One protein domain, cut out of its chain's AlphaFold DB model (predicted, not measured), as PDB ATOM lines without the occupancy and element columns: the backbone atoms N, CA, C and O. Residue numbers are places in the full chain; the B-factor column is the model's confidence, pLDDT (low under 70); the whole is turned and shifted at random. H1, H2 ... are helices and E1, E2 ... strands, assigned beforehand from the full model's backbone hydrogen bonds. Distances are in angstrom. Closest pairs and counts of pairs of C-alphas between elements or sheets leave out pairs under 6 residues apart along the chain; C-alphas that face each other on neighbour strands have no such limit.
ATOM      1  N   LEU A 209     -21.023  32.340 -41.817       89.06
ATOM      2  CA  LEU A 209     -19.915  31.711 -41.097       89.06
ATOM      3  C   LEU A 209     -20.465  30.726 -40.067       89.06
ATOM      4  O   LEU A 209     -21.152  31.131 -39.133       89.06
ATOM      5  N   TYR A 210     -20.125  29.447 -40.210       86.88
ATOM      6  CA  TYR A 210     -20.452  28.398 -39.249       86.88
ATOM      7  C   TYR A 210     -19.250  28.152 -38.345       86.88
ATOM      8  O   TYR A 210     -18.194  27.744 -38.828       86.88
ATOM      9  N   GLY A 211     -19.418  28.375 -37.043       80.06
ATOM     10  CA  GLY A 211     -18.392  28.084 -36.045       80.06
ATOM     11  C   GLY A 211     -18.738  26.869 -35.196       80.06
ATOM     12  O   GLY A 211     -19.876  26.725 -34.729       80.06
ATOM     13  N   TRP A 212     -17.739  26.024 -34.938       83.38
ATOM     14  CA  TRP A 212     -17.856  24.930 -33.976       83.38
ATOM     15  C   TRP A 212     -16.677  24.893 -33.013       83.38
ATOM     16  O   TRP A 212     -15.528  25.022 -33.417       83.38
ATOM     17  N   GLY A 213     -16.970  24.659 -31.737       78.31
ATOM     18  CA  GLY A 213     -15.968  24.411 -30.710       78.31
ATOM     19  C   GLY A 213     -15.551  22.942 -30.627       78.31
ATOM     20  O   GLY A 213     -16.055  22.062 -31.334       78.31
ATOM     21  N   MET A 214     -14.637  22.658 -29.702       78.56
ATOM     22  CA  MET A 214     -14.173  21.301 -29.420       78.56
ATOM     23  C   MET A 214     -15.314  20.427 -28.869       78.56
ATOM     24  O   MET A 214     -16.121  20.876 -28.056       78.56
ATOM     25  N   GLY A 215     -15.388  19.166 -29.302       79.62
ATOM     26  CA  GLY A 215     -16.221  18.158 -28.638       79.62
ATOM     27  C   GLY A 215     -15.514  17.672 -27.376       79.62
ATOM     28  O   GLY A 215     -14.340  17.319 -27.442       79.62
ATOM     29  N   MET A 216     -16.194  17.673 -26.231       80.38
ATOM     30  CA  MET A 216     -15.580  17.273 -24.960       80.38
ATOM     31  C   MET A 216     -15.468  15.752 -24.829       80.38
ATOM     32  O   MET A 216     -16.372  15.054 -25.289       80.38
ATOM     33  N   PRO A 217     -14.394  15.207 -24.232       84.44
ATOM     34  CA  PRO A 217     -14.272  13.770 -24.023       84.44
ATOM     35  C   PRO A 217     -15.406  13.257 -23.128       84.44
ATOM     36  O   PRO A 217     -15.797  13.908 -22.161       84.44
ATOM     37  N   LEU A 218     -15.933  12.081 -23.455       85.12
ATOM     38  CA  LEU A 218     -16.843  11.343 -22.592       85.12
ATOM     39  C   LEU A 218     -16.016  10.688 -21.489       85.12
ATOM     40  O   LEU A 218     -15.202   9.797 -21.748       85.12
ATOM     41  N   ILE A 219     -16.236  11.149 -20.268       88.50
ATOM     42  CA  ILE A 219     -15.618  10.618 -19.057       88.50
ATOM     43  C   ILE A 219     -16.654   9.809 -18.272       88.50
ATOM     44  O   ILE A 219     -17.845  10.117 -18.343       88.50
ATOM     45  N   ASP A 220     -16.219   8.755 -17.584       86.31
ATOM     46  CA  ASP A 220     -17.074   8.012 -16.656       86.31
ATOM     47  C   ASP A 220     -17.188   8.728 -15.301       86.31
ATOM     48  O   ASP A 220     -16.608   9.795 -15.082       86.31
ATOM     49  N   ASP A 221     -17.933   8.129 -14.372       87.38
ATOM     50  CA  ASP A 221     -18.142   8.670 -13.025       87.38
ATOM     51  C   ASP A 221     -16.844   8.754 -12.191       87.38
ATOM     52  O   ASP A 221     -16.812   9.449 -11.174       87.38
ATOM     53  N   ASN A 222     -15.767   8.079 -12.617       85.62
ATOM     54  CA  ASN A 222     -14.439   8.153 -12.002       85.62
ATOM     55  C   ASN A 222     -13.534   9.196 -12.682       85.62
ATOM     56  O   ASN A 222     -12.415   9.427 -12.222       85.62
ATOM     57  N   GLY A 223     -14.015   9.853 -13.743       82.81
ATOM     58  CA  GLY A 223     -13.258  10.817 -14.536       82.81
ATOM     59  C   GLY A 223     -12.370  10.185 -15.611       82.81
ATOM     60  O   GLY A 223     -11.594  10.907 -16.241       82.81
ATOM     61  N   ASP A 224     -12.481   8.876 -15.850       87.62
ATOM     62  CA  ASP A 224     -11.667   8.160 -16.829       87.62
ATOM     63  C   ASP A 224     -12.263   8.260 -18.237       87.62
ATOM     64  O   ASP A 224     -13.477   8.221 -18.449       87.62
ATOM     65  N   PHE A 225     -11.392   8.387 -19.240       82.50
ATOM     66  CA  PHE A 225     -11.804   8.509 -20.635       82.50
ATOM     67  C   PHE A 225     -12.441   7.212 -21.149       82.50
ATOM     68  O   PHE A 225     -11.787   6.177 -21.265       82.50
ATOM     69  N   THR A 226     -13.708   7.296 -21.548       84.06
ATOM     70  CA  THR A 226     -14.514   6.135 -21.975       84.06
ATOM     71  C   THR A 226     -14.372   5.788 -23.459       84.06
ATOM     72  O   THR A 226     -15.030   4.871 -23.948       84.06
ATOM     73  N   GLY A 227     -13.510   6.497 -24.200       79.50
ATOM     74  CA  GLY A 227     -13.240   6.214 -25.614       79.50
ATOM     75  C   GLY A 227     -14.100   6.986 -26.622       79.50
ATOM     76  O   GLY A 227     -13.999   6.716 -27.818       79.50
ATOM     77  N   GLY A 228     -14.925   7.944 -26.186       83.50
ATOM     78  CA  GLY A 228     -15.765   8.763 -27.071       83.50
ATOM     79  C   GLY A 228     -15.707  10.259 -26.760       83.50
ATOM     80  O   GLY A 228     -15.208  10.663 -25.719       83.50
ATOM     81  N   TYR A 229     -16.232  11.089 -27.661       84.75
ATOM     82  CA  TYR A 229     -16.375  12.538 -27.474       84.75
ATOM     83  C   TYR A 229     -17.841  12.942 -27.658       84.75
ATOM     84  O   TYR A 229     -18.567  12.352 -28.460       84.75
ATOM     85  N   MET A 230     -18.277  13.963 -26.926       82.12
ATOM     86  CA  MET A 230     -19.549  14.641 -27.138       82.12
ATOM     87  C   MET A 230     -19.577  15.334 -28.506       82.12
ATOM     88  O   MET A 230     -18.546  15.560 -29.149       82.12
ATOM     89  N   ARG A 231     -20.782  15.710 -28.950       82.94
ATOM     90  CA  ARG A 231     -20.951  16.555 -30.139       82.94
ATOM     91  C   ARG A 231     -20.177  17.865 -29.957       82.94
ATOM     92  O   ARG A 231     -20.072  18.373 -28.844       82.94
ATOM     93  N   ARG A 232     -19.645  18.399 -31.060       82.62
ATOM     94  CA  ARG A 232     -18.995  19.715 -31.062       82.62
ATOM     95  C   ARG A 232     -19.974  20.774 -30.563       82.62
ATOM     96  O   ARG A 232     -21.143  20.753 -30.952       82.62
ATOM     97  N   LEU A 233     -19.471  21.691 -29.742       81.31
ATOM     98  CA  LEU A 233     -20.213  22.889 -29.362       81.31
ATOM     99  C   LEU A 233     -20.493  23.716 -30.617       81.31
ATOM    100  O   LEU A 233     -19.641  23.811 -31.500       81.31
ATOM    101  N   THR A 234     -21.681  24.298 -30.713       84.19
ATOM    102  CA  THR A 234     -22.060  25.151 -31.848       84.19
ATOM    103  C   THR A 234     -22.351  26.563 -31.360       84.19
ATOM    104  O   THR A 234     -22.602  26.761 -30.174       84.19
ATOM    105  N   MET A 235     -22.347  27.537 -32.272       84.12
ATOM    106  CA  MET A 235     -22.709  28.922 -31.942       84.12
ATOM    107  C   MET A 235     -24.122  29.065 -31.357       84.12
ATOM    108  O   MET A 235     -24.380  30.048 -30.679       84.12
ATOM    109  N   GLU A 236     -25.012  28.088 -31.558       87.88
ATOM    110  CA  GLU A 236     -26.400  28.124 -31.077       87.88
ATOM    111  C   GLU A 236     -26.492  28.334 -29.557       87.88
ATOM    112  O   GLU A 236     -27.367  29.058 -29.078       87.88
ATOM    113  N   ASP A 237     -25.532  27.776 -28.818       82.25
ATOM    114  CA  ASP A 237     -25.464  27.835 -27.357       82.25
ATOM    115  C   ASP A 237     -24.565  28.974 -26.841       82.25
ATOM    116  O   ASP A 237     -24.358  29.111 -25.633       82.25
ATOM    117  N   ALA A 238     -24.001  29.798 -27.731       80.44
ATOM    118  CA  ALA A 238     -23.117  30.889 -27.332       80.44
ATOM    119  C   ALA A 238     -23.902  31.980 -26.589       80.44
ATOM    120  O   ALA A 238     -24.951  32.424 -27.048       80.44
ATOM    121  N   VAL A 239     -23.380  32.442 -25.452       81.56
ATOM    122  CA  VAL A 239     -23.945  33.584 -24.718       81.56
ATOM    123  C   VAL A 239     -23.458  34.871 -25.373       81.56
ATOM    124  O   VAL A 239     -22.250  35.093 -25.467       81.56
ATOM    125  N   VAL A 240     -24.385  35.728 -25.802       76.50
ATOM    126  CA  VAL A 240     -24.039  37.026 -26.391       76.50
ATOM    127  C   VAL A 240     -24.050  38.095 -25.291       76.50
ATOM    128  O   VAL A 240     -25.061  38.261 -24.601       76.50
ATOM    129  N   PRO A 241     -22.944  38.832 -25.077       77.81
ATOM    130  CA  PRO A 241     -22.910  39.908 -24.094       77.81
ATOM    131  C   PRO A 241     -24.023  40.933 -24.345       77.81
ATOM    132  O   PRO A 241     -24.126  41.496 -25.431       77.81
ATOM    133  N   GLY A 242     -24.860  41.177 -23.333       76.50
ATOM    134  CA  GLY A 242     -25.970  42.130 -23.418       76.50
ATOM    135  C   GLY A 242     -27.291  41.569 -23.961       76.50
ATOM    136  O   GLY A 242     -28.255  42.327 -24.035       76.50
ATOM    137  N   SER A 243     -27.378  40.274 -24.295       75.50
ATOM    138  CA  SER A 243     -28.651  39.617 -24.631       75.50
ATOM    139  C   SER A 243     -29.189  38.767 -23.480       75.50
ATOM    140  O   SER A 243     -28.429  38.059 -22.817       75.50
ATOM    141  N   GLU A 244     -30.510  38.748 -23.294       72.62
ATOM    142  CA  GLU A 244     -31.175  37.735 -22.469       72.62
ATOM    143  C   GLU A 244     -31.263  36.410 -23.247       72.62
ATOM    144  O   GLU A 244     -32.250  36.144 -23.927       72.62
ATOM    145  N   GLY A 245     -30.215  35.583 -23.180       75.69
ATOM    146  CA  GLY A 245     -30.231  34.223 -23.732       75.69
ATOM    147  C   GLY A 245     -28.988  33.825 -24.527       75.69
ATOM    148  O   GLY A 245     -27.958  34.498 -24.499       75.69
ATOM    149  N   THR A 246     -29.094  32.679 -25.201       81.81
ATOM    150  CA  THR A 246     -28.090  32.191 -26.151       81.81
ATOM    151  C   THR A 246     -28.364  32.737 -27.549       81.81
ATOM    152  O   THR A 246     -29.459  33.212 -27.850       81.81
ATOM    153  N   TYR A 247     -27.364  32.664 -28.421       84.31
ATOM    154  CA  TYR A 247     -27.433  33.180 -29.782       84.31
ATOM    155  C   TYR A 247     -28.519  32.495 -30.634       84.31
ATOM    156  O   TYR A 247     -29.100  33.127 -31.512       84.31
ATOM    157  N   GLY A 248     -28.820  31.214 -30.382       85.06
ATOM    158  CA  GLY A 248     -29.945  30.501 -31.000       85.06
ATOM    159  C   GLY A 248     -29.776  30.180 -32.491       85.06
ATOM    160  O   GLY A 248     -30.693  29.649 -33.115       85.06
ATOM    161  N   CYS A 249     -28.610  30.474 -33.073       84.88
ATOM    162  CA  CYS A 249     -28.271  30.175 -34.461       84.88
ATOM    163  C   CYS A 249     -26.883  29.526 -34.566       84.88
ATOM    164  O   CYS A 249     -25.969  29.849 -33.816       84.88
ATOM    165  N   LYS A 250     -26.686  28.608 -35.519       86.62
ATOM    166  CA  LYS A 250     -25.389  27.923 -35.725       86.62
ATOM    167  C   LYS A 250     -24.387  28.718 -36.557       86.62
ATOM    168  O   LYS A 250     -23.276  28.236 -36.773       86.62
ATOM    169  N   TYR A 251     -24.799  29.867 -37.074       85.94
ATOM    170  CA  TYR A 251     -24.015  30.665 -37.996       85.94
ATOM    171  C   TYR A 251     -24.275  32.150 -37.793       85.94
ATOM    172  O   TYR A 251     -25.374  32.541 -37.407       85.94
ATOM    173  N   VAL A 252     -23.261  32.952 -38.105       86.12
ATOM    174  CA  VAL A 252     -23.396  34.397 -38.294       86.12
ATOM    175  C   VAL A 252     -23.647  34.657 -39.772       86.12
ATOM    176  O   VAL A 252     -23.022  34.024 -40.626       86.12
ATOM    177  N   GLU A 253     -24.579  35.553 -40.072       88.44
ATOM    178  CA  GLU A 253     -25.098  35.754 -41.421       88.44
ATOM    179  C   GLU A 253     -24.900  37.185 -41.930       88.44
ATOM    180  O   GLU A 253     -24.953  38.142 -41.160       88.44
ATOM    181  N   ASP A 254     -24.716  37.320 -43.245       88.62
ATOM    182  CA  ASP A 254     -24.776  38.593 -43.964       88.62
ATOM    183  C   ASP A 254     -25.886  38.521 -45.024       88.62
ATOM    184  O   ASP A 254     -25.745  37.923 -46.097       88.62
ATOM    185  N   THR A 255     -27.033  39.110 -44.693       89.19
ATOM    186  CA  THR A 255     -28.236  39.069 -45.530       89.19
ATOM    187  C   THR A 255     -28.084  39.862 -46.830       89.19
ATOM    188  O   THR A 255     -28.608  39.426 -47.859       89.19
ATOM    189  N   GLU A 256     -27.320  40.961 -46.835       87.44
ATOM    190  CA  GLU A 256     -27.015  41.701 -48.066       87.44
ATOM    191  C   GLU A 256     -26.140  40.858 -48.997       87.44
ATOM    192  O   GLU A 256     -26.369  40.804 -50.214       87.44
ATOM    193  N   ALA A 257     -25.162  40.149 -48.431       84.69
ATOM    194  CA  ALA A 257     -24.326  39.239 -49.193       84.69
ATOM    195  C   ALA A 257     -25.127  38.045 -49.737       84.69
ATOM    196  O   ALA A 257     -24.950  37.657 -50.896       84.69
ATOM    197  N   LEU A 258     -26.053  37.485 -48.954       89.94
ATOM    198  CA  LEU A 258     -26.949  36.422 -49.419       89.94
ATOM    199  C   LEU A 258     -27.801  36.860 -50.605       89.94
ATOM    200  O   LEU A 258     -27.984  36.095 -51.555       89.94
ATOM    201  N   GLU A 259     -28.346  38.073 -50.563       90.12
ATOM    202  CA  GLU A 259     -29.191  38.565 -51.643       90.12
ATOM    203  C   GLU A 259     -28.427  38.594 -52.973       90.12
ATOM    204  O   GLU A 259     -28.956  38.130 -53.994       90.12
ATOM    205  N   ARG A 260     -27.170  39.060 -52.928       87.88
ATOM    206  CA  ARG A 260     -26.284  39.243 -54.086       87.88
ATOM    207  C   ARG A 260     -25.632  37.948 -54.575       87.88
ATOM    208  O   ARG A 260     -25.562  37.736 -55.785       87.88
ATOM    209  N   TRP A 261     -25.158  37.090 -53.669       88.00
ATOM    210  CA  TRP A 261     -24.288  35.945 -53.997       88.00
ATOM    211  C   TRP A 261     -24.827  34.576 -53.556       88.00
ATOM    212  O   TRP A 261     -24.238  33.539 -53.894       88.00
ATOM    213  N   GLY A 262     -25.956  34.550 -52.843       86.44
ATOM    214  CA  GLY A 262     -26.636  33.323 -52.438       86.44
ATOM    215  C   GLY A 262     -27.117  32.492 -53.627       86.44
ATOM    216  O   GLY A 262     -27.487  33.011 -54.685       86.44
ATOM    217  N   VAL A 263     -27.139  31.170 -53.457       86.81
ATOM    218  CA  VAL A 263     -27.592  30.248 -54.509       86.81
ATOM    219  C   VAL A 263     -29.116  30.232 -54.532       86.81
ATOM    220  O   VAL A 263     -29.751  29.805 -53.571       86.81
ATOM    221  N   LYS A 264     -29.734  30.698 -55.619       89.06
ATOM    222  CA  LYS A 264     -31.199  30.743 -55.729       89.06
ATOM    223  C   LYS A 264     -31.766  29.332 -55.918       89.06
ATOM    224  O   LYS A 264     -31.456  28.663 -56.900       89.06
ATOM    225  N   VAL A 265     -32.628  28.897 -55.002       84.38
ATOM    226  CA  VAL A 265     -33.321  27.603 -55.040       84.38
ATOM    227  C   VAL A 265     -34.784  27.811 -54.672       84.38
ATOM    228  O   VAL A 265     -35.094  28.265 -53.572       84.38
ATOM    229  N   GLY A 266     -35.692  27.488 -55.599       78.19
ATOM    230  CA  GLY A 266     -37.137  27.443 -55.332       78.19
ATOM    231  C   GLY A 266     -37.758  28.749 -54.817       78.19
ATOM    232  O   GLY A 266     -38.674  28.695 -54.009       78.19
ATOM    233  N   GLY A 267     -37.254  29.914 -55.244       82.88
ATOM    234  CA  GLY A 267     -37.728  31.230 -54.778       82.88
ATOM    235  C   GLY A 267     -37.036  31.751 -53.511       82.88
ATOM    236  O   GLY A 267     -37.258  32.893 -53.122       82.88
ATOM    237  N   SER A 268     -36.156  30.953 -52.911       83.81
ATOM    238  CA  SER A 268     -35.319  31.300 -51.754       83.81
ATOM    239  C   SER A 268     -33.834  31.375 -52.134       83.81
ATOM    240  O   SER A 268     -33.433  30.898 -53.195       83.81
ATOM    241  N   SER A 269     -33.008  31.985 -51.279       86.44
ATOM    242  CA  SER A 269     -31.547  32.021 -51.445       86.44
ATOM    243  C   SER A 269     -30.896  31.115 -50.404       86.44
ATOM    244  O   SER A 269     -31.206  31.226 -49.223       86.44
ATOM    245  N   LEU A 270     -30.011  30.222 -50.837       86.19
ATOM    246  CA  LEU A 270     -29.194  29.393 -49.960       86.19
ATOM    247  C   LEU A 270     -27.882  30.098 -49.631       86.19
ATOM    248  O   LEU A 270     -27.243  30.688 -50.509       86.19
ATOM    249  N   TRP A 271     -27.478  29.974 -48.371       84.44
ATOM    250  CA  TRP A 271     -26.219  30.490 -47.859       84.44
ATOM    251  C   TRP A 271     -25.018  29.731 -48.433       84.44
ATOM    252  O   TRP A 271     -25.036  28.504 -48.544       84.44
ATOM    253  N   ARG A 272     -23.949  30.462 -48.751       83.75
ATOM    254  CA  ARG A 272     -22.607  29.914 -48.977       83.75
ATOM    255  C   ARG A 272     -21.865  29.924 -47.646       83.75
ATOM    256  O   ARG A 272     -21.503  30.990 -47.156       83.75
ATOM    257  N   GLY A 273     -21.722  28.754 -47.035       77.69
ATOM    258  CA  GLY A 273     -21.163  28.620 -45.692       77.69
ATOM    259  C   GLY A 273     -19.646  28.475 -45.690       77.69
ATOM    260  O   GLY A 273     -19.130  27.556 -46.323       77.69
ATOM    261  N   LEU A 274     -18.948  29.318 -44.926       80.50
ATOM    262  CA  LEU A 274     -17.588  29.026 -44.479       80.50
ATOM    263  C   LEU A 274     -17.664  28.177 -43.213       80.50
ATOM    264  O   LEU A 274     -18.385  28.514 -42.274       80.50
ATOM    265  N   LEU A 275     -16.910  27.084 -43.189       77.44
ATOM    266  CA  LEU A 275     -16.799  26.200 -42.039       77.44
ATOM    267  C   LEU A 275     -15.529  26.565 -41.262       77.44
ATOM    268  O   LEU A 275     -14.429  26.403 -41.783       77.44
ATOM    269  N   SER A 276     -15.684  27.058 -40.037       63.09
ATOM    270  CA  SER A 276     -14.585  27.424 -39.141       63.09
ATOM    271  C   SER A 276     -14.637  26.556 -37.881       63.09
ATOM    272  O   SER A 276     -15.699  26.367 -37.282       63.09
TER     273      SER A 276
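AT A GLANCE: This is residues 209 to 276 of the 277 residues of an uncharacterized protein of Collinsella aerofaciens (UniProt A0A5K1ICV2). This is a long, thin, open model: a small three-stranded sheet, E4, E1 and E7, sits near the middle, the hairpin E2 and E3 makes one far end, and the helix H1 with the hairpin E5 and E6 makes the other. Between E3 and E4 a long loop, residues 230 to 250, leads back from the E2 and E3 end and swings out to one side before it reaches the sheet. The 68 printed residues have one named helix and seven named strands, in the order E1 E2 E3 E4 H1 E5 E6 E7; the class is mixed, with 31 residues, under half, in named elements. The three-stranded sheet runs E4, E1, E7 and is mixed, while both hairpins are antiparallel. The whole is extended, with a radius of gyration of the C-alphas of 17.2 A and spans of 53 by 30 by 19 A.

IN THESE COORDINATES: Find C-alpha 209 at (-19.915, 31.711, -41.097), where strand E1, residues 209 to 211, begins. Go on to E2, residues 217 to 219, and to E3, residues 225 to 229, the longest strand by residues, 9.2 A from first to last C-alpha. After the long stretch look for E4, residues 251 to 253, and then H1, residues 255 to 261, which starts at C-alpha 255 (-28.236, 39.069, -45.530) and is 9.9 A long. E5, residues 263 to 265, and E6, residues 268 to 270, follow. E7, residues 273 to 276, is 9.4 A long and ends at C-alpha 276 (-14.585, 27.424, -39.141).

HOW THE PARTS SIT: Begin at E1, the inner strand. E7 is its parallel neighbour at 33 degrees, with N 210 and O 274 at 2.9 A. E4 is its antiparallel neighbour at 160 degrees, with N 209 and O 252 at 2.9 A. At one end, the hairpin E2 and E3 has N 218 and O 228 at 2.8 A; E2 is apart from E4 and E7, for instance. At the other end, the hairpin E5 and E6 has N 265 and O 268 at 2.8 A. The closest C-alphas of H1 and E6 are those of Leu 258 and Ser 269, 6.7 A apart, and H1 is not on the three-stranded sheet. E6 runs on into E7 across a break of 2 residues, at 30 degrees. In H1 every O i to N i+4 pair is within hydrogen-bond range.

THE WHOLE: The two C-alphas farthest apart are those of Asn 222 and Gly 267, 53.9 A, yet those of Leu 209 and Ser 276, the first and last printed, are 7.1 A apart. The printed part has no cut. The link from E3 to E4, 21 residues, is long; the other links are tight. The mean pLDDT of the printed part is 83.3, and residue 276 is under 70.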